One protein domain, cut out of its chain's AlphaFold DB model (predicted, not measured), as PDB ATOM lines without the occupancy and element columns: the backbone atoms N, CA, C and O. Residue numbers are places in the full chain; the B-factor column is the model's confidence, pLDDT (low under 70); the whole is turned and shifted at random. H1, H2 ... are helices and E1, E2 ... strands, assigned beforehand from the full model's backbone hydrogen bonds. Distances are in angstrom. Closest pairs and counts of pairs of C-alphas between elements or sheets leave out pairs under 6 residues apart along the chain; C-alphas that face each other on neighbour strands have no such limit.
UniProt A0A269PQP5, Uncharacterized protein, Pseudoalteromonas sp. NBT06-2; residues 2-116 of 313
ATOM      1  N   LYS A   2     -16.540  43.479 -85.632       48.31
ATOM      2  CA  LYS A   2     -16.621  42.006 -85.804       48.31
ATOM      3  C   LYS A   2     -17.974  41.536 -86.366       48.31
ATOM      4  O   LYS A   2     -17.990  40.812 -87.343       48.31
ATOM      5  N   LYS A   3     -19.097  42.048 -85.841       46.22
ATOM      6  CA  LYS A   3     -20.462  41.720 -86.308       46.22
ATOM      7  C   LYS A   3     -20.748  42.102 -87.774       46.22
ATOM      8  O   LYS A   3     -21.496  41.405 -88.439       46.22
ATOM      9  N   LEU A   4     -20.135  43.178 -88.283       44.66
ATOM     10  CA  LEU A   4     -20.329  43.637 -89.666       44.66
ATOM     11  C   LEU A   4     -19.510  42.788 -90.652       44.66
ATOM     12  O   LEU A   4     -20.039  42.356 -91.666       44.66
ATOM     13  N   LEU A   5     -18.256  42.474 -90.300       45.12
ATOM     14  CA  LEU A   5     -17.415  41.506 -91.021       45.12
ATOM     15  C   LEU A   5     -18.062  40.116 -91.061       45.12
ATOM     16  O   LEU A   5     -18.098  39.478 -92.107       45.12
ATOM     17  N   ILE A   6     -18.623  39.686 -89.933       46.16
ATOM     18  CA  ILE A   6     -19.375  38.439 -89.804       46.16
ATOM     19  C   ILE A   6     -20.644  38.464 -90.678       46.16
ATOM     20  O   ILE A   6     -20.906  37.492 -91.371       46.16
ATOM     21  N   GLY A   7     -21.388  39.575 -90.734       44.91
ATOM     22  CA  GLY A   7     -22.543  39.724 -91.629       44.91
ATOM     23  C   GLY A   7     -22.187  39.582 -93.116       44.91
ATOM     24  O   GLY A   7     -22.897  38.900 -93.851       44.91
ATOM     25  N   THR A   8     -21.059  40.150 -93.555       44.72
ATOM     26  CA  THR A   8     -20.555  39.983 -94.931       44.72
ATOM     27  C   THR A   8     -20.122  38.539 -95.212       44.72
ATOM     28  O   THR A   8     -20.412  38.013 -96.285       44.72
ATOM     29  N   LEU A   9     -19.480  37.877 -94.242       41.53
ATOM     30  CA  LEU A   9     -19.082  36.465 -94.334       41.53
ATOM     31  C   LEU A   9     -20.289  35.519 -94.384       41.53
ATOM     32  O   LEU A   9     -20.279  34.572 -95.157       41.53
ATOM     33  N   VAL A  10     -21.352  35.805 -93.630       51.66
ATOM     34  CA  VAL A  10     -22.612  35.044 -93.656       51.66
ATOM     35  C   VAL A  10     -23.270  35.126 -95.030       51.66
ATOM     36  O   VAL A  10     -23.672  34.111 -95.587       51.66
ATOM     37  N   VAL A  11     -23.344  36.322 -95.613       49.31
ATOM     38  CA  VAL A  11     -23.901  36.513 -96.958       49.31
ATOM     39  C   VAL A  11     -23.067  35.782 -98.018       49.31
ATOM     40  O   VAL A  11     -23.637  35.166 -98.918       49.31
ATOM     41  N   ALA A  12     -21.736  35.781 -97.882       45.06
ATOM     42  CA  ALA A  12     -20.843  35.011 -98.745       45.06
ATOM     43  C   ALA A  12     -21.016  33.486 -98.561       45.06
ATOM     44  O   ALA A  12     -21.061  32.754 -99.548       45.06
ATOM     45  N   ALA A  13     -21.196  33.002 -97.330       47.28
ATOM     46  CA  ALA A  13     -21.434  31.588 -97.038       47.28
ATOM     47  C   ALA A  13     -22.774  31.093 -97.615       47.28
ATOM     48  O   ALA A  13     -22.822  30.033 -98.235       47.28
ATOM     49  N   ILE A  14     -23.838  31.903 -97.528       49.66
ATOM     50  CA  ILE A  14     -25.128  31.605 -98.177       49.66
ATOM     51  C   ILE A  14     -24.969  31.555 -99.712       49.66
ATOM     52  O   ILE A  14     -25.643  30.769-100.374       49.66
ATOM     53  N   SER A  15     -24.057  32.352-100.290       43.25
ATOM     54  CA  SER A  15     -23.790  32.359-101.739       43.25
ATOM     55  C   SER A  15     -22.929  31.191-102.246       43.25
ATOM     56  O   SER A  15     -23.037  30.836-103.417       43.25
ATOM     57  N   GLY A  16     -22.099  30.577-101.392       39.41
ATOM     58  CA  GLY A  16     -21.188  29.489-101.776       39.41
ATOM     59  C   GLY A  16     -21.702  28.067-101.516       39.41
ATOM     60  O   GLY A  16     -21.118  27.118-102.040       39.41
ATOM     61  N   GLY A  17     -22.757  27.905-100.708       40.53
ATOM     62  CA  GLY A  17     -22.983  26.650 -99.983       40.53
ATOM     63  C   GLY A  17     -24.214  25.807-100.311       40.53
ATOM     64  O   GLY A  17     -24.196  24.642 -99.934       40.53
ATOM     65  N   ILE A  18     -25.260  26.295-100.994       45.03
ATOM     66  CA  ILE A  18     -26.540  25.547-101.041       45.03
ATOM     67  C   ILE A  18     -26.544  24.457-102.117       45.03
ATOM     68  O   ILE A  18     -27.149  24.570-103.180       45.03
ATOM     69  N   GLY A  19     -25.840  23.365-101.815       41.22
ATOM     70  CA  GLY A  19     -25.827  22.140-102.597       41.22
ATOM     71  C   GLY A  19     -27.141  21.381-102.562       41.22
ATOM     72  O   GLY A  19     -27.437  20.724-101.576       41.22
ATOM     73  N   TYR A  20     -27.887  21.389-103.669       46.50
ATOM     74  CA  TYR A  20     -28.994  20.452-103.852       46.50
ATOM     75  C   TYR A  20     -28.554  19.153-104.506       46.50
ATOM     76  O   TYR A  20     -28.185  19.125-105.680       46.50
ATOM     77  N   ALA A  21     -28.714  18.065-103.759       35.75
ATOM     78  CA  ALA A  21     -29.039  16.766-104.319       35.75
ATOM     79  C   ALA A  21     -30.554  16.538-104.165       35.75
ATOM     80  O   ALA A  21     -31.101  16.702-103.081       35.75
ATOM     81  N   ASN A  22     -31.189  16.132-105.266       40.53
ATOM     82  CA  ASN A  22     -32.593  15.743-105.436       40.53
ATOM     83  C   ASN A  22     -33.679  16.830-105.362       40.53
ATOM     84  O   ASN A  22     -33.752  17.696-104.502       40.53
ATOM     85  N   TYR A  23     -34.533  16.773-106.383       46.88
ATOM     86  CA  TYR A  23     -35.300  17.896-106.910       46.88
ATOM     87  C   TYR A  23     -36.808  17.648-106.796       46.88
ATOM     88  O   TYR A  23     -37.559  17.854-107.746       46.88
ATOM     89  N   SER A  24     -37.258  17.077-105.677       47.34
ATOM     90  CA  SER A  24     -38.638  16.573-105.587       47.34
ATOM     91  C   SER A  24     -39.418  16.999-104.347       47.34
ATOM     92  O   SER A  24     -40.643  16.911-104.385       47.34
ATOM     93  N   VAL A  25     -38.790  17.500-103.273       55.88
ATOM     94  CA  VAL A  25     -39.533  17.796-102.034       55.88
ATOM     95  C   VAL A  25     -38.989  19.028-101.299       55.88
ATOM     96  O   VAL A  25     -37.836  19.067-100.885       55.88
ATOM     97  N   THR A  26     -39.856  20.014-101.035       57.88
ATOM     98  CA  THR A  26     -39.569  21.217-100.217       57.88
ATOM     99  C   THR A  26     -39.066  20.888 -98.796       57.88
ATOM    100  O   THR A  26     -38.460  21.726 -98.135       57.88
ATOM    101  N   GLN A  27     -39.294  19.666 -98.310       58.25
ATOM    102  CA  GLN A  27     -38.823  19.202 -97.002       58.25
ATOM    103  C   GLN A  27     -37.328  18.867 -96.991       58.25
ATOM    104  O   GLN A  27     -36.620  19.350 -96.115       58.25
ATOM    105  N   GLU A  28     -36.833  18.111 -97.975       65.00
ATOM    106  CA  GLU A  28     -35.389  17.853 -98.144       65.00
ATOM    107  C   GLU A  28     -34.639  19.170 -98.316       65.00
ATOM    108  O   GLU A  28     -33.577  19.394 -97.740       65.00
ATOM    109  N   ALA A  29     -35.290  20.089 -99.026       65.31
ATOM    110  CA  ALA A  29     -34.810  21.428 -99.215       65.31
ATOM    111  C   ALA A  29     -34.581  22.212 -97.923       65.31
ATOM    112  O   ALA A  29     -33.534  22.836 -97.753       65.31
ATOM    113  N   LYS A  30     -35.561  22.160 -97.027       70.31
ATOM    114  CA  LYS A  30     -35.493  22.797 -95.721       70.31
ATOM    115  C   LYS A  30     -34.432  22.151 -94.825       70.31
ATOM    116  O   LYS A  30     -33.684  22.866 -94.176       70.31
ATOM    117  N   ILE A  31     -34.345  20.819 -94.827       72.88
ATOM    118  CA  ILE A  31     -33.384  20.060 -94.010       72.88
ATOM    119  C   ILE A  31     -31.940  20.408 -94.385       72.88
ATOM    120  O   ILE A  31     -31.124  20.666 -93.504       72.88
ATOM    121  N   GLU A  32     -31.626  20.439 -95.681       69.06
ATOM    122  CA  GLU A  32     -30.276  20.767 -96.144       69.06
ATOM    123  C   GLU A  32     -29.931  22.238 -95.881       69.06
ATOM    124  O   GLU A  32     -28.831  22.548 -95.421       69.06
ATOM    125  N   LEU A  33     -30.897  23.147 -96.066       75.56
ATOM    126  CA  LEU A  33     -30.728  24.543 -95.673       75.56
ATOM    127  C   LEU A  33     -30.453  24.667 -94.167       75.56
ATOM    128  O   LEU A  33     -29.496  25.330 -93.782       75.56
ATOM    129  N   ASP A  34     -31.241  24.007 -93.317       78.88
ATOM    130  CA  ASP A  34     -31.055  24.027 -91.863       78.88
ATOM    131  C   ASP A  34     -29.676  23.479 -91.466       78.88
ATOM    132  O   ASP A  34     -29.019  24.064 -90.601       78.88
ATOM    133  N   LYS A  35     -29.189  22.416 -92.130       72.88
ATOM    134  CA  LYS A  35     -27.829  21.884 -91.928       72.88
ATOM    135  C   LYS A  35     -26.780  22.957 -92.223       72.88
ATOM    136  O   LYS A  35     -25.871  23.165 -91.423       72.88
ATOM    137  N   GLN A  36     -26.924  23.682 -93.327       71.12
ATOM    138  CA  GLN A  36     -25.966  24.714 -93.727       71.12
ATOM    139  C   GLN A  36     -26.020  25.978 -92.877       71.12
ATOM    140  O   GLN A  36     -24.977  26.520 -92.513       71.12
ATOM    141  N   LEU A  37     -27.211  26.426 -92.487       78.38
ATOM    142  CA  LEU A  37     -27.351  27.543 -91.556       78.38
ATOM    143  C   LEU A  37     -26.807  27.178 -90.167       78.38
ATOM    144  O   LEU A  37     -26.182  28.017 -89.516       78.38
ATOM    145  N   ALA A  38     -26.975  25.926 -89.728       76.38
ATOM    146  CA  ALA A  38     -26.363  25.430 -88.499       76.38
ATOM    147  C   ALA A  38     -24.828  25.428 -88.579       76.38
ATOM    148  O   ALA A  38     -24.184  25.801 -87.601       76.38
ATOM    149  N   MET A  39     -24.242  25.098 -89.734       69.44
ATOM    150  CA  MET A  39     -22.792  25.203 -89.943       69.44
ATOM    151  C   MET A  39     -22.300  26.644 -89.827       69.44
ATOM    152  O   MET A  39     -21.356  26.907 -89.086       69.44
ATOM    153  N   ILE A  40     -22.984  27.594 -90.471       73.81
ATOM    154  CA  ILE A  40     -22.651  29.020 -90.349       73.81
ATOM    155  C   ILE A  40     -22.714  29.465 -88.880       73.81
ATOM    156  O   ILE A  40     -21.871  30.239 -88.420       73.81
ATOM    157  N   ASN A  41     -23.678  28.947 -88.119       78.12
ATOM    158  CA  ASN A  41     -23.755  29.201 -86.688       78.12
ATOM    159  C   ASN A  41     -22.571  28.599 -85.916       78.12
ATOM    160  O   ASN A  41     -22.022  29.265 -85.045       78.12
ATOM    161  N   THR A  42     -22.134  27.380 -86.231       75.69
ATOM    162  CA  THR A  42     -20.959  26.768 -85.591       75.69
ATOM    163  C   THR A  42     -19.666  27.520 -85.914       75.69
ATOM    164  O   THR A  42     -18.864  27.752 -85.013       75.69
ATOM    165  N   GLU A  43     -19.471  27.934 -87.166       69.38
ATOM    166  CA  GLU A  43     -18.230  28.574 -87.618       69.38
ATOM    167  C   GLU A  43     -18.145  30.057 -87.233       69.38
ATOM    168  O   GLU A  43     -17.089  30.546 -86.829       69.38
ATOM    169  N   LEU A  44     -19.255  30.791 -87.359       72.50
ATOM    170  CA  LEU A  44     -19.283  32.250 -87.197       72.50
ATOM    171  C   LEU A  44     -20.024  32.707 -85.933       72.50
ATOM    172  O   LEU A  44     -20.023  33.903 -85.623       72.50
ATOM    173  N   GLY A  45     -20.673  31.790 -85.209       77.06
ATOM    174  CA  GLY A  45     -21.548  32.112 -84.079       77.06
ATOM    175  C   GLY A  45     -22.806  32.880 -84.492       77.06
ATOM    176  O   GLY A  45     -23.384  33.584 -83.670       77.06
ATOM    177  N   VAL A  46     -23.193  32.835 -85.771       81.44
ATOM    178  CA  VAL A  46     -24.363  33.560 -86.277       81.44
ATOM    179  C   VAL A  46     -25.534  32.626 -86.438       81.44
ATOM    180  O   VAL A  46     -25.524  31.737 -87.287       81.44
ATOM    181  N   LYS A  47     -26.601  32.915 -85.707       86.06
ATOM    182  CA  LYS A  47     -27.882  32.267 -85.923       86.06
ATOM    183  C   LYS A  47     -28.649  32.993 -87.028       86.06
ATOM    184  O   LYS A  47     -28.788  34.217 -87.011       86.06
ATOM    185  N   ILE A  48     -29.145  32.216 -87.985       86.62
ATOM    186  CA  ILE A  48     -29.904  32.691 -89.141       86.62
ATOM    187  C   ILE A  48     -31.296  32.083 -89.035       86.62
ATOM    188  O   ILE A  48     -31.483  30.899 -89.296       86.62
ATOM    189  N   ASP A  49     -32.262  32.890 -88.610       89.38
ATOM    190  CA  ASP A  49     -33.667  32.494 -88.577       89.38
ATOM    191  C   ASP A  49     -34.337  32.914 -89.893       89.38
ATOM    192  O   ASP A  49     -33.995  33.954 -90.452       89.38
ATOM    193  N   TYR A  50     -35.297  32.142 -90.397       89.56
ATOM    194  CA  TYR A  50     -36.065  32.470 -91.605       89.56
ATOM    195  C   TYR A  50     -37.526  32.040 -91.445       89.56
ATOM    196  O   TYR A  50     -37.823  31.151 -90.642       89.56
ATOM    197  N   GLN A  51     -38.450  32.672 -92.179       89.88
ATOM    198  CA  GLN A  51     -39.872  32.319 -92.095       89.88
ATOM    199  C   GLN A  51     -40.272  31.280 -93.143       89.88
ATOM    200  O   GLN A  51     -40.901  30.281 -92.802       89.88
ATOM    201  N   ASP A  52     -39.896  31.518 -94.398       85.62
ATOM    202  CA  ASP A  52     -40.393  30.753 -95.536       85.62
ATOM    203  C   ASP A  52     -39.245  30.342 -96.463       85.62
ATOM    204  O   ASP A  52     -38.275  31.083 -96.650       85.62
ATOM    205  N   VAL A  53     -39.375  29.152 -97.051       84.12
ATOM    206  CA  VAL A  53     -38.497  28.631 -98.105       84.12
ATOM    207  C   VAL A  53     -39.375  28.079 -99.210       84.12
ATOM    208  O   VAL A  53     -40.247  27.245 -98.964       84.12
ATOM    209  N   SER A  54     -39.127  28.519-100.437       82.81
ATOM    210  CA  SER A  54     -39.766  27.972-101.628       82.81
ATOM    211  C   SER A  54     -38.720  27.519-102.636       82.81
ATOM    212  O   SER A  54     -37.635  28.088-102.734       82.81
ATOM    213  N   VAL A  55     -39.057  26.466-103.377       78.44
ATOM    214  CA  VAL A  55     -38.232  25.907-104.449       78.44
ATOM    215  C   VAL A  55     -39.039  25.988-105.731       78.44
ATOM    216  O   VAL A  55     -40.210  25.607-105.757       78.44
ATOM    217  N   ASN A  56     -38.420  26.474-106.796       73.94
ATOM    218  CA  ASN A  56     -39.008  26.496-108.120       73.94
ATOM    219  C   ASN A  56     -38.270  25.504-109.026       73.94
ATOM    220  O   ASN A  56     -37.066  25.612-109.272       73.94
ATOM    221  N   VAL A  57     -39.046  24.526-109.498       70.69
ATOM    222  CA  VAL A  57     -38.601  23.397-110.324       70.69
ATOM    223  C   VAL A  57     -38.227  23.841-111.749       70.69
ATOM    224  O   VAL A  57     -37.396  23.230-112.416       70.69
ATOM    225  N   LEU A  58     -38.846  24.912-112.246       70.25
ATOM    226  CA  LEU A  58     -38.660  25.359-113.626       70.25
ATOM    227  C   LEU A  58     -37.350  26.122-113.807       70.25
ATOM    228  O   LEU A  58     -36.636  25.893-114.779       70.25
ATOM    229  N   ASP A  59     -37.030  27.022-112.878       68.81
ATOM    230  CA  ASP A  59     -35.857  27.897-112.975       68.81
ATOM    231  C   ASP A  59     -34.693  27.465-112.067       68.81
ATOM    232  O   ASP A  59     -33.718  28.207-111.946       68.81
ATOM    233  N   LYS A  60     -34.764  26.272-111.449       75.00
ATOM    234  CA  LYS A  60     -33.698  25.757-110.566       75.00
ATOM    235  C   LYS A  60     -33.306  26.755-109.508       75.00
ATOM    236  O   LYS A  60     -32.123  26.996-109.282       75.00
ATOM    237  N   SER A  61     -34.322  27.324-108.869       77.44
ATOM    238  CA  SER A  61     -34.119  28.317-107.835       77.44
ATOM    239  C   SER A  61     -34.727  27.935-106.502       77.44
ATOM    240  O   SER A  61     -35.724  27.216-106.429       77.44
ATOM    241  N   PHE A  62     -34.124  28.463-105.447       80.00
ATOM    242  CA  PHE A  62     -34.748  28.537-104.139       80.00
ATOM    243  C   PHE A  62     -34.805  29.992-103.684       80.00
ATOM    244  O   PHE A  62     -33.971  30.824-104.057       80.00
ATOM    245  N   LEU A  63     -35.819  30.291-102.886       86.75
ATOM    246  CA  LEU A  63     -36.080  31.598-102.312       86.75
ATOM    247  C   LEU A  63     -36.305  31.419-100.814       86.75
ATOM    248  O   LEU A  63     -37.222  30.708-100.408       86.75
ATOM    249  N   ILE A  64     -35.469  32.076-100.017       88.19
ATOM    250  CA  ILE A  64     -35.584  32.157 -98.562       88.19
ATOM    251  C   ILE A  64     -36.101  33.551 -98.232       88.19
ATOM    252  O   ILE A  64     -35.530  34.539 -98.704       88.19
ATOM    253  N   GLU A  65     -37.155  33.654 -97.429       91.94
ATOM    254  CA  GLU A  65     -37.793  34.931 -97.106       91.94
ATOM    255  C   GLU A  65     -37.783  35.239 -95.607       91.94
ATOM    256  O   GLU A  65     -37.848  34.353 -94.750       91.94
ATOM    257  N   LYS A  66     -37.741  36.545 -95.319       93.50
ATOM    258  CA  LYS A  66     -37.803  37.144 -93.978       93.50
ATOM    259  C   LYS A  66     -36.765  36.536 -93.043       93.50
ATOM    260  O   LYS A  66     -37.077  35.950 -92.008       93.50
ATOM    261  N   ILE A  67     -35.519  36.685 -93.464       91.31
ATOM    262  CA  ILE A  67     -34.349  36.198 -92.754       91.31
ATOM    263  C   ILE A  67     -33.980  37.203 -91.665       91.31
ATOM    264  O   ILE A  67     -33.898  38.407 -91.917       91.31
ATOM    265  N   LYS A  68     -33.696  36.699 -90.470       92.88
ATOM    266  CA  LYS A  68     -33.238  37.460 -89.315       92.88
ATOM    267  C   LYS A  68     -31.856  36.971 -88.903       92.88
ATOM    268  O   LYS A  68     -31.658  35.782 -88.658       92.88
ATOM    269  N   LEU A  69     -30.905  37.896 -88.804       89.75
ATOM    270  CA  LEU A  69     -29.517  37.604 -88.454       89.75
ATOM    271  C   LEU A  69     -29.249  37.957 -86.990       89.75
ATOM    272  O   LEU A  69     -29.419  39.105 -86.562       89.75
ATOM    273  N   VAL A  70     -28.823  36.960 -86.220       88.19
ATOM    274  CA  VAL A  70     -28.602  37.053 -84.775       88.19
ATOM    275  C   VAL A  70     -27.156  36.685 -84.462       88.19
ATOM    276  O   VAL A  70     -26.634  35.683 -84.940       88.19
ATOM    277  N   GLY A  71     -26.481  37.539 -83.700       82.12
ATOM    278  CA  GLY A  71     -25.068  37.390 -83.380       82.12
ATOM    279  C   GLY A  71     -24.810  36.351 -82.283       82.12
ATOM    280  O   GLY A  71     -25.753  35.879 -81.647       82.12
ATOM    281  N   PRO A  72     -23.528  36.068 -81.989       78.06
ATOM    282  CA  PRO A  72     -23.141  35.062 -80.993       78.06
ATOM    283  C   PRO A  72     -23.626  35.371 -79.572       78.06
ATOM    284  O   PRO A  72     -23.783  34.481 -78.746       78.06
ATOM    285  N   ASP A  73     -23.866  36.649 -79.280       81.19
ATOM    286  CA  ASP A  73     -24.394  37.151 -78.009       81.19
ATOM    287  C   ASP A  73     -25.933  37.127 -77.941       81.19
ATOM    288  O   ASP A  73     -26.521  37.675 -77.010       81.19
ATOM    289  N   GLY A  74     -26.597  36.546 -78.944       82.12
ATOM    290  CA  GLY A  74     -28.053  36.525 -79.064       82.12
ATOM    291  C   GLY A  74     -28.664  37.855 -79.516       82.12
ATOM    292  O   GLY A  74     -29.886  37.953 -79.618       82.12
ATOM    293  N   SER A  75     -27.852  38.881 -79.809       85.69
ATOM    294  CA  SER A  75     -28.364  40.169 -80.289       85.69
ATOM    295  C   SER A  75     -28.765  40.101 -81.761       85.69
ATOM    296  O   SER A  75     -28.015  39.621 -82.613       85.69
ATOM    297  N   HIS A  76     -29.953  40.608 -82.079       89.12
ATOM    298  CA  HIS A  76     -30.378  40.809 -83.463       89.12
ATOM    299  C   HIS A  76     -29.563  41.946 -84.069       89.12
ATOM    300  O   HIS A  76     -29.454  43.008 -83.459       89.12
ATOM    301  N   PHE A  77     -28.973  41.725 -85.246       87.88
ATOM    302  CA  PHE A  77     -28.128  42.740 -85.870       87.88
ATOM    303  C   PHE A  77     -28.572  43.168 -87.270       87.88
ATOM    304  O   PHE A  77     -28.282  44.306 -87.650       87.88
ATOM    305  N   ALA A  78     -29.307  42.337 -88.012       91.19
ATOM    306  CA  ALA A  78     -29.847  42.704 -89.320       91.19
ATOM    307  C   ALA A  78     -31.046  41.838 -89.733       91.19
ATOM    308  O   ALA A  78     -31.208  40.710 -89.266       91.19
ATOM    309  N   ASP A  79     -31.844  42.367 -90.655       93.31
ATOM    310  CA  ASP A  79     -32.914  41.662 -91.356       93.31
ATOM    311  C   ASP A  79     -32.610  41.623 -92.851       93.31
ATOM    312  O   ASP A  79     -32.044  42.566 -93.400       93.31
ATOM    313  N   VAL A  80     -33.002  40.547 -93.523       93.31
ATOM    314  CA  VAL A  80     -32.922  40.408 -94.979       93.31
ATOM    315  C   VAL A  80     -34.287  39.975 -95.483       93.31
ATOM    316  O   VAL A  80     -34.825  38.948 -95.070       93.31
ATOM    317  N   LYS A  81     -34.869  40.754 -96.398       95.38
ATOM    318  CA  LYS A  81     -36.198  40.443 -96.937       95.38
ATOM    319  C   LYS A  81     -36.211  39.113 -97.674       95.38
ATOM    320  O   LYS A  81     -37.119  38.317 -97.452       95.38
ATOM    321  N   SER A  82     -35.233  38.888 -98.547       93.44
ATOM    322  CA  SER A  82     -35.121  37.615 -99.248       93.44
ATOM    323  C   SER A  82     -33.726  37.343 -99.790       93.44
ATOM    324  O   SER A  82     -33.030  38.266-100.220       93.44
ATOM    325  N   VAL A  83     -33.387  36.060 -99.880       89.56
ATOM    326  CA  VAL A  83     -32.264  35.549-100.668       89.56
ATOM    327  C   VAL A  83     -32.808  34.596-101.725       89.56
ATOM    328  O   VAL A  83     -33.508  33.645-101.389       89.56
ATOM    329  N   LYS A  84     -32.490  34.850-102.996       88.38
ATOM    330  CA  LYS A  84     -32.762  33.940-104.112       88.38
ATOM    331  C   LYS A  84     -31.442  33.412-104.649       88.38
ATOM    332  O   LYS A  84     -30.534  34.199-104.904       88.38
ATOM    333  N   VAL A  85     -31.370  32.113-104.891       84.75
ATOM    334  CA  VAL A  85     -30.266  31.509-105.641       84.75
ATOM    335  C   VAL A  85     -30.848  30.707-106.784       84.75
ATOM    336  O   VAL A  85     -31.856  30.028-106.611       84.75
ATOM    337  N   MET A  86     -30.244  30.825-107.958       84.38
ATOM    338  CA  MET A  86     -30.679  30.179-109.189       84.38
ATOM    339  C   MET A  86     -29.524  29.423-109.818       84.38
ATOM    340  O   MET A  86     -28.392  29.900-109.802       84.38
ATOM    341  N   GLY A  87     -29.827  28.276-110.420       77.81
ATOM    342  CA  GLY A  87     -28.896  27.560-111.285       77.81
ATOM    343  C   GLY A  87     -27.640  27.044-110.583       77.81
ATOM    344  O   GLY A  87     -26.686  26.697-111.261       77.81
ATOM    345  N   TYR A  88     -27.610  26.973-109.253       72.88
ATOM    346  CA  TYR A  88     -26.508  26.353-108.523       72.88
ATOM    347  C   TYR A  88     -26.679  24.827-108.495       72.88
ATOM    348  O   TYR A  88     -27.769  24.325-108.219       72.88
ATOM    349  N   ASP A  89     -25.599  24.094-108.763       70.38
ATOM    350  CA  ASP A  89     -25.532  22.635-108.663       70.38
ATOM    351  C   ASP A  89     -24.209  22.262-107.966       70.38
ATOM    352  O   ASP A  89     -23.138  22.608-108.461       70.38
ATOM    353  N   PRO A  90     -24.231  21.580-106.809       63.38
ATOM    354  CA  PRO A  90     -23.004  21.235-106.090       63.38
ATOM    355  C   PRO A  90     -22.190  20.137-106.788       63.38
ATOM    356  O   PRO A  90     -21.027  19.921-106.444       63.38
ATOM    357  N   GLN A  91     -22.797  19.397-107.722       69.31
ATOM    358  CA  GLN A  91     -22.180  18.244-108.373       69.31
ATOM    359  C   GLN A  91     -21.547  18.581-109.720       69.31
ATOM    360  O   GLN A  91     -20.770  17.766-110.225       69.31
ATOM    361  N   LYS A  92     -21.846  19.751-110.294       77.38
ATOM    362  CA  LYS A  92     -21.287  20.201-111.571       77.38
ATOM    363  C   LYS A  92     -21.267  21.716-111.692       77.38
ATOM    364  O   LYS A  92     -22.091  22.415-111.118       77.38
ATOM    365  N   ILE A  93     -20.386  22.210-112.549       79.94
ATOM    366  CA  ILE A  93     -20.424  23.603-112.983       79.94
ATOM    367  C   ILE A  93     -21.645  23.809-113.870       79.94
ATOM    368  O   ILE A  93     -21.876  23.057-114.818       79.94
ATOM    369  N   THR A  94     -22.436  24.825-113.555       84.31
ATOM    370  CA  THR A  94     -23.616  25.178-114.335       84.31
ATOM    371  C   THR A  94     -23.298  26.273-115.341       84.31
ATOM    372  O   THR A  94     -22.451  27.131-115.109       84.31
ATOM    373  N   GLU A  95     -24.007  26.255-116.470       90.00
ATOM    374  CA  GLU A  95     -23.898  27.307-117.490       90.00
ATOM    375  C   GLU A  95     -24.339  28.674-116.957       90.00
ATOM    376  O   GLU A  95     -23.920  29.712-117.462       90.00
ATOM    377  N   TYR A  96     -25.194  28.688-115.936       90.00
ATOM    378  CA  TYR A  96     -25.651  29.904-115.292       90.00
ATOM    379  C   TYR A  96     -25.910  29.664-113.811       90.00
ATOM    380  O   TYR A  96     -26.637  28.736-113.458       90.00
ATOM    381  N   ALA A  97     -25.369  30.546-112.974       87.44
ATOM    382  CA  ALA A  97     -25.691  30.631-111.558       87.44
ATOM    383  C   ALA A  97     -25.936  32.089-111.165       87.44
ATOM    384  O   ALA A  97     -25.286  33.003-111.675       87.44
ATOM    385  N   GLU A  98     -26.861  32.316-110.240       88.12
ATOM    386  CA  GLU A  98     -27.174  33.648-109.733       88.12
ATOM    387  C   GLU A  98     -27.476  33.602-108.242       88.12
ATOM    388  O   GLU A  98     -28.200  32.732-107.770       88.12
ATOM    389  N   PHE A  99     -26.965  34.587-107.519       87.88
ATOM    390  CA  PHE A  99     -27.277  34.891-106.138       87.88
ATOM    391  C   PHE A  99     -27.837  36.314-106.061       87.88
ATOM    392  O   PHE A  99     -27.219  37.272-106.530       87.88
ATOM    393  N   LYS A 100     -29.004  36.465-105.438       92.00
ATOM    394  CA  LYS A 100     -29.668  37.747-105.198       92.00
ATOM    395  C   LYS A 100     -30.018  37.877-103.729       92.00
ATOM    396  O   LYS A 100     -30.884  37.162-103.233       92.00
ATOM    397  N   LEU A 101     -29.417  38.854-103.060       93.31
ATOM    398  CA  LEU A 101     -29.863  39.320-101.754       93.31
ATOM    399  C   LEU A 101     -30.677  40.597-101.942       93.31
ATOM    400  O   LEU A 101     -30.223  41.547-102.584       93.31
ATOM    401  N   LYS A 102     -31.869  40.643-101.351       95.88
ATOM    402  CA  LYS A 102     -32.761  41.798-101.437       95.88
ATOM    403  C   LYS A 102     -33.039  42.373-100.058       95.88
ATOM    404  O   LYS A 102     -33.474  41.661 -99.157       95.88
ATOM    405  N   GLU A 103     -32.860  43.686 -99.960       96.00
ATOM    406  CA  GLU A 103     -33.205  44.518 -98.811       96.00
ATOM    407  C   GLU A 103     -32.626  43.996 -97.482       96.00
ATOM    408  O   GLU A 103     -33.376  43.670 -96.564       96.00
ATOM    409  N   LEU A 104     -31.293  43.937 -97.374       94.31
ATOM    410  CA  LEU A 104     -30.625  43.854 -96.075       94.31
ATOM    411  C   LEU A 104     -30.760  45.196 -95.352       94.31
ATOM    412  O   LEU A 104     -30.454  46.249 -95.916       94.31
ATOM    413  N   VAL A 105     -31.208  45.145 -94.103       94.31
ATOM    414  CA  VAL A 105     -31.422  46.296 -93.228       94.31
ATOM    415  C   VAL A 105     -30.695  46.056 -91.914       94.31
ATOM    416  O   VAL A 105     -30.873  45.024 -91.272       94.31
ATOM    417  N   ILE A 106     -29.868  47.016 -91.509       91.38
ATOM    418  CA  ILE A 106     -29.177  46.984 -90.217       91.38
ATOM    419  C   ILE A 106     -30.201  47.267 -89.109       91.38
ATOM    420  O   ILE A 106     -30.958  48.233 -89.197       91.38
ATOM    421  N   SER A 107     -30.215  46.445 -88.060       91.44
ATOM    422  CA  SER A 107     -31.100  46.639 -86.901       91.44
ATOM    423  C   SER A 107     -30.756  47.918 -86.126       91.44
ATOM    424  O   SER A 107     -29.584  48.277 -86.005       91.44
ATOM    425  N   GLU A 108     -31.752  48.553 -85.507       89.50
ATOM    426  CA  GLU A 108     -31.550  49.743 -84.660       89.50
ATOM    427  C   GLU A 108     -30.534  49.510 -83.532       89.50
ATOM    428  O   GLU A 108     -29.708  50.375 -83.239       89.50
ATOM    429  N   GLN A 109     -30.532  48.310 -82.942       83.94
ATOM    430  CA  GLN A 109     -29.579  47.939 -81.895       83.94
ATOM    431  C   GLN A 109     -28.132  47.976 -82.407       83.94
ATOM    432  O   GLN A 109     -27.245  48.470 -81.709       83.94
ATOM    433  N   LEU A 110     -27.880  47.477 -83.623       85.06
ATOM    434  CA  LEU A 110     -26.543  47.525 -84.208       85.06
ATOM    435  C   LEU A 110     -26.164  48.952 -84.625       85.06
ATOM    436  O   LEU A 110     -25.005  49.318 -84.444       85.06
ATOM    437  N   LYS A 111     -27.112  49.767 -85.117       87.19
ATOM    438  CA  LYS A 111     -26.849  51.168 -85.503       87.19
ATOM    439  C   LYS A 111     -26.233  51.974 -84.359       87.19
ATOM    440  O   LYS A 111     -25.259  52.685 -84.572       87.19
ATOM    441  N   GLN A 112     -26.726  51.785 -83.135       83.44
ATOM    442  CA  GLN A 112     -26.210  52.452 -81.929       83.44
ATOM    443  C   GLN A 112     -24.781  52.030 -81.545       83.44
ATOM    444  O   GLN A 112     -24.120  52.714 -80.768       83.44
ATOM    445  N   GLN A 113     -24.301  50.900 -82.070       82.19
ATOM    446  CA  GLN A 113     -22.962  50.357 -81.817       82.19
ATOM    447  C   GLN A 113     -21.997  50.599 -82.985       82.19
ATOM    448  O   GLN A 113     -20.854  50.122 -82.953       82.19
ATOM    449  N   LEU A 114     -22.449  51.271 -84.049       81.06
ATOM    450  CA  LEU A 114     -21.594  51.584 -85.183       81.06
ATOM    451  C   LEU A 114     -20.557  52.640 -84.784       81.06
ATOM    452  O   LEU A 114     -20.851  53.542 -83.999       81.06
ATOM    453  N   PRO A 115     -19.320  52.524 -85.297       75.56
ATOM    454  CA  PRO A 115     -18.322  53.553 -85.067       75.56
ATOM    455  C   PRO A 115     -18.798  54.888 -85.660       75.56
ATOM    456  O   PRO A 115     -19.489  54.893 -86.686       75.56
ATOM    457  N   PRO A 116     -18.406  56.022 -85.054       74.00
ATOM    458  CA  PRO A 116     -18.652  57.325 -85.652       74.00
ATOM    459  C   PRO A 116     -17.958  57.417 -87.018       74.00
ATOM    460  O   PRO A 116     -16.917  56.796 -87.241       74.00
TER     461      PRO A 116
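This is residues 2 to 116 of the 313 residues of an uncharacterized protein of Pseudoalteromonas sp. NBT06-2 (UniProt A0A269PQP5). A twisted wall of antiparallel strands, E1 to E5, has a hairpin of two helices, H1 and H2, over one face; the other face is bare, and little H3 grazes the sheet near Phe 77 of E4. The printed part has 115 residues with three named helices and five named strands, in the order H1 H2 E1 E2 E3 E4 E5 H3, and its class is mixed. The sheet branches at E3, and E2 E3 E4 E5 form a meander, each strand the antiparallel neighbour of the one before. The whole is compact, with a radius of gyration of the C-alphas of 14.6 A, and elongated, spanning 46 by 24 by 23 A.

Start at E3, residues 61 to 70. On one side of it look for E1, residues 47 to 49, with N 47 and O 70 at 2.9 A, and E2, residues 52 to 56, with N 54 and O 63 at 2.9 A. On its other side is E4, residues 76 to 86, with N 64 and O 83 at 2.9 A. On one side of E4 lies E3, and on the other side find its neighbour E5, residues 96 to 106, with N 100 and O 84 at 2.8 A; these N and O pairs are within hydrogen-bond range. E3 bends by 65 degrees at residue 66, and E4 by 58 degrees at residue 81. H1, residues 2 to 17, is on the sheet over E4, at a height of 8.3 A, and runs along the strands, at 17 degrees to E4 on the local plane. H2, residues 26 to 44, is on the same face at a height of 7.4 A, over E3 and slantwise to it at 39 degrees on the local plane; its closest C-alphas to E1 are Asn 41 and Lys 47, 5.2 A. H1 and H2 form a helical hairpin: H2 touches H1 with residues 36 to 44 alone, the closest C-alphas being Ile 6 and Leu 44, 6.7 A, and they run opposite ways at a tilt of 36 degrees, only just steep. H3, residues 108 to 111, only grazes the sheet; its closest C-alphas with E4 are Leu 110 and Phe 77, 5.3 A. Every O i to N i+4 pair is within hydrogen-bond range in H1 and H2; H3 is too short for one.

Find C-alpha 2 at (-16.621, 42.006, -85.804); from there H1 runs 21.8 A. H2 is 26.5 A long, E3 25.3 A and E4 27.8 A. E5 runs 30.5 A to C-alpha 106 at (-29.177, 46.984, -90.217).

The C-alphas farthest apart are those of Ser 24 and Pro 116, 49.6 A. The printed part has no cut, and no link is long. Mean pLDDT of the printed part is 74.2; it is under 70 at 34 residues, among them 2 to 29.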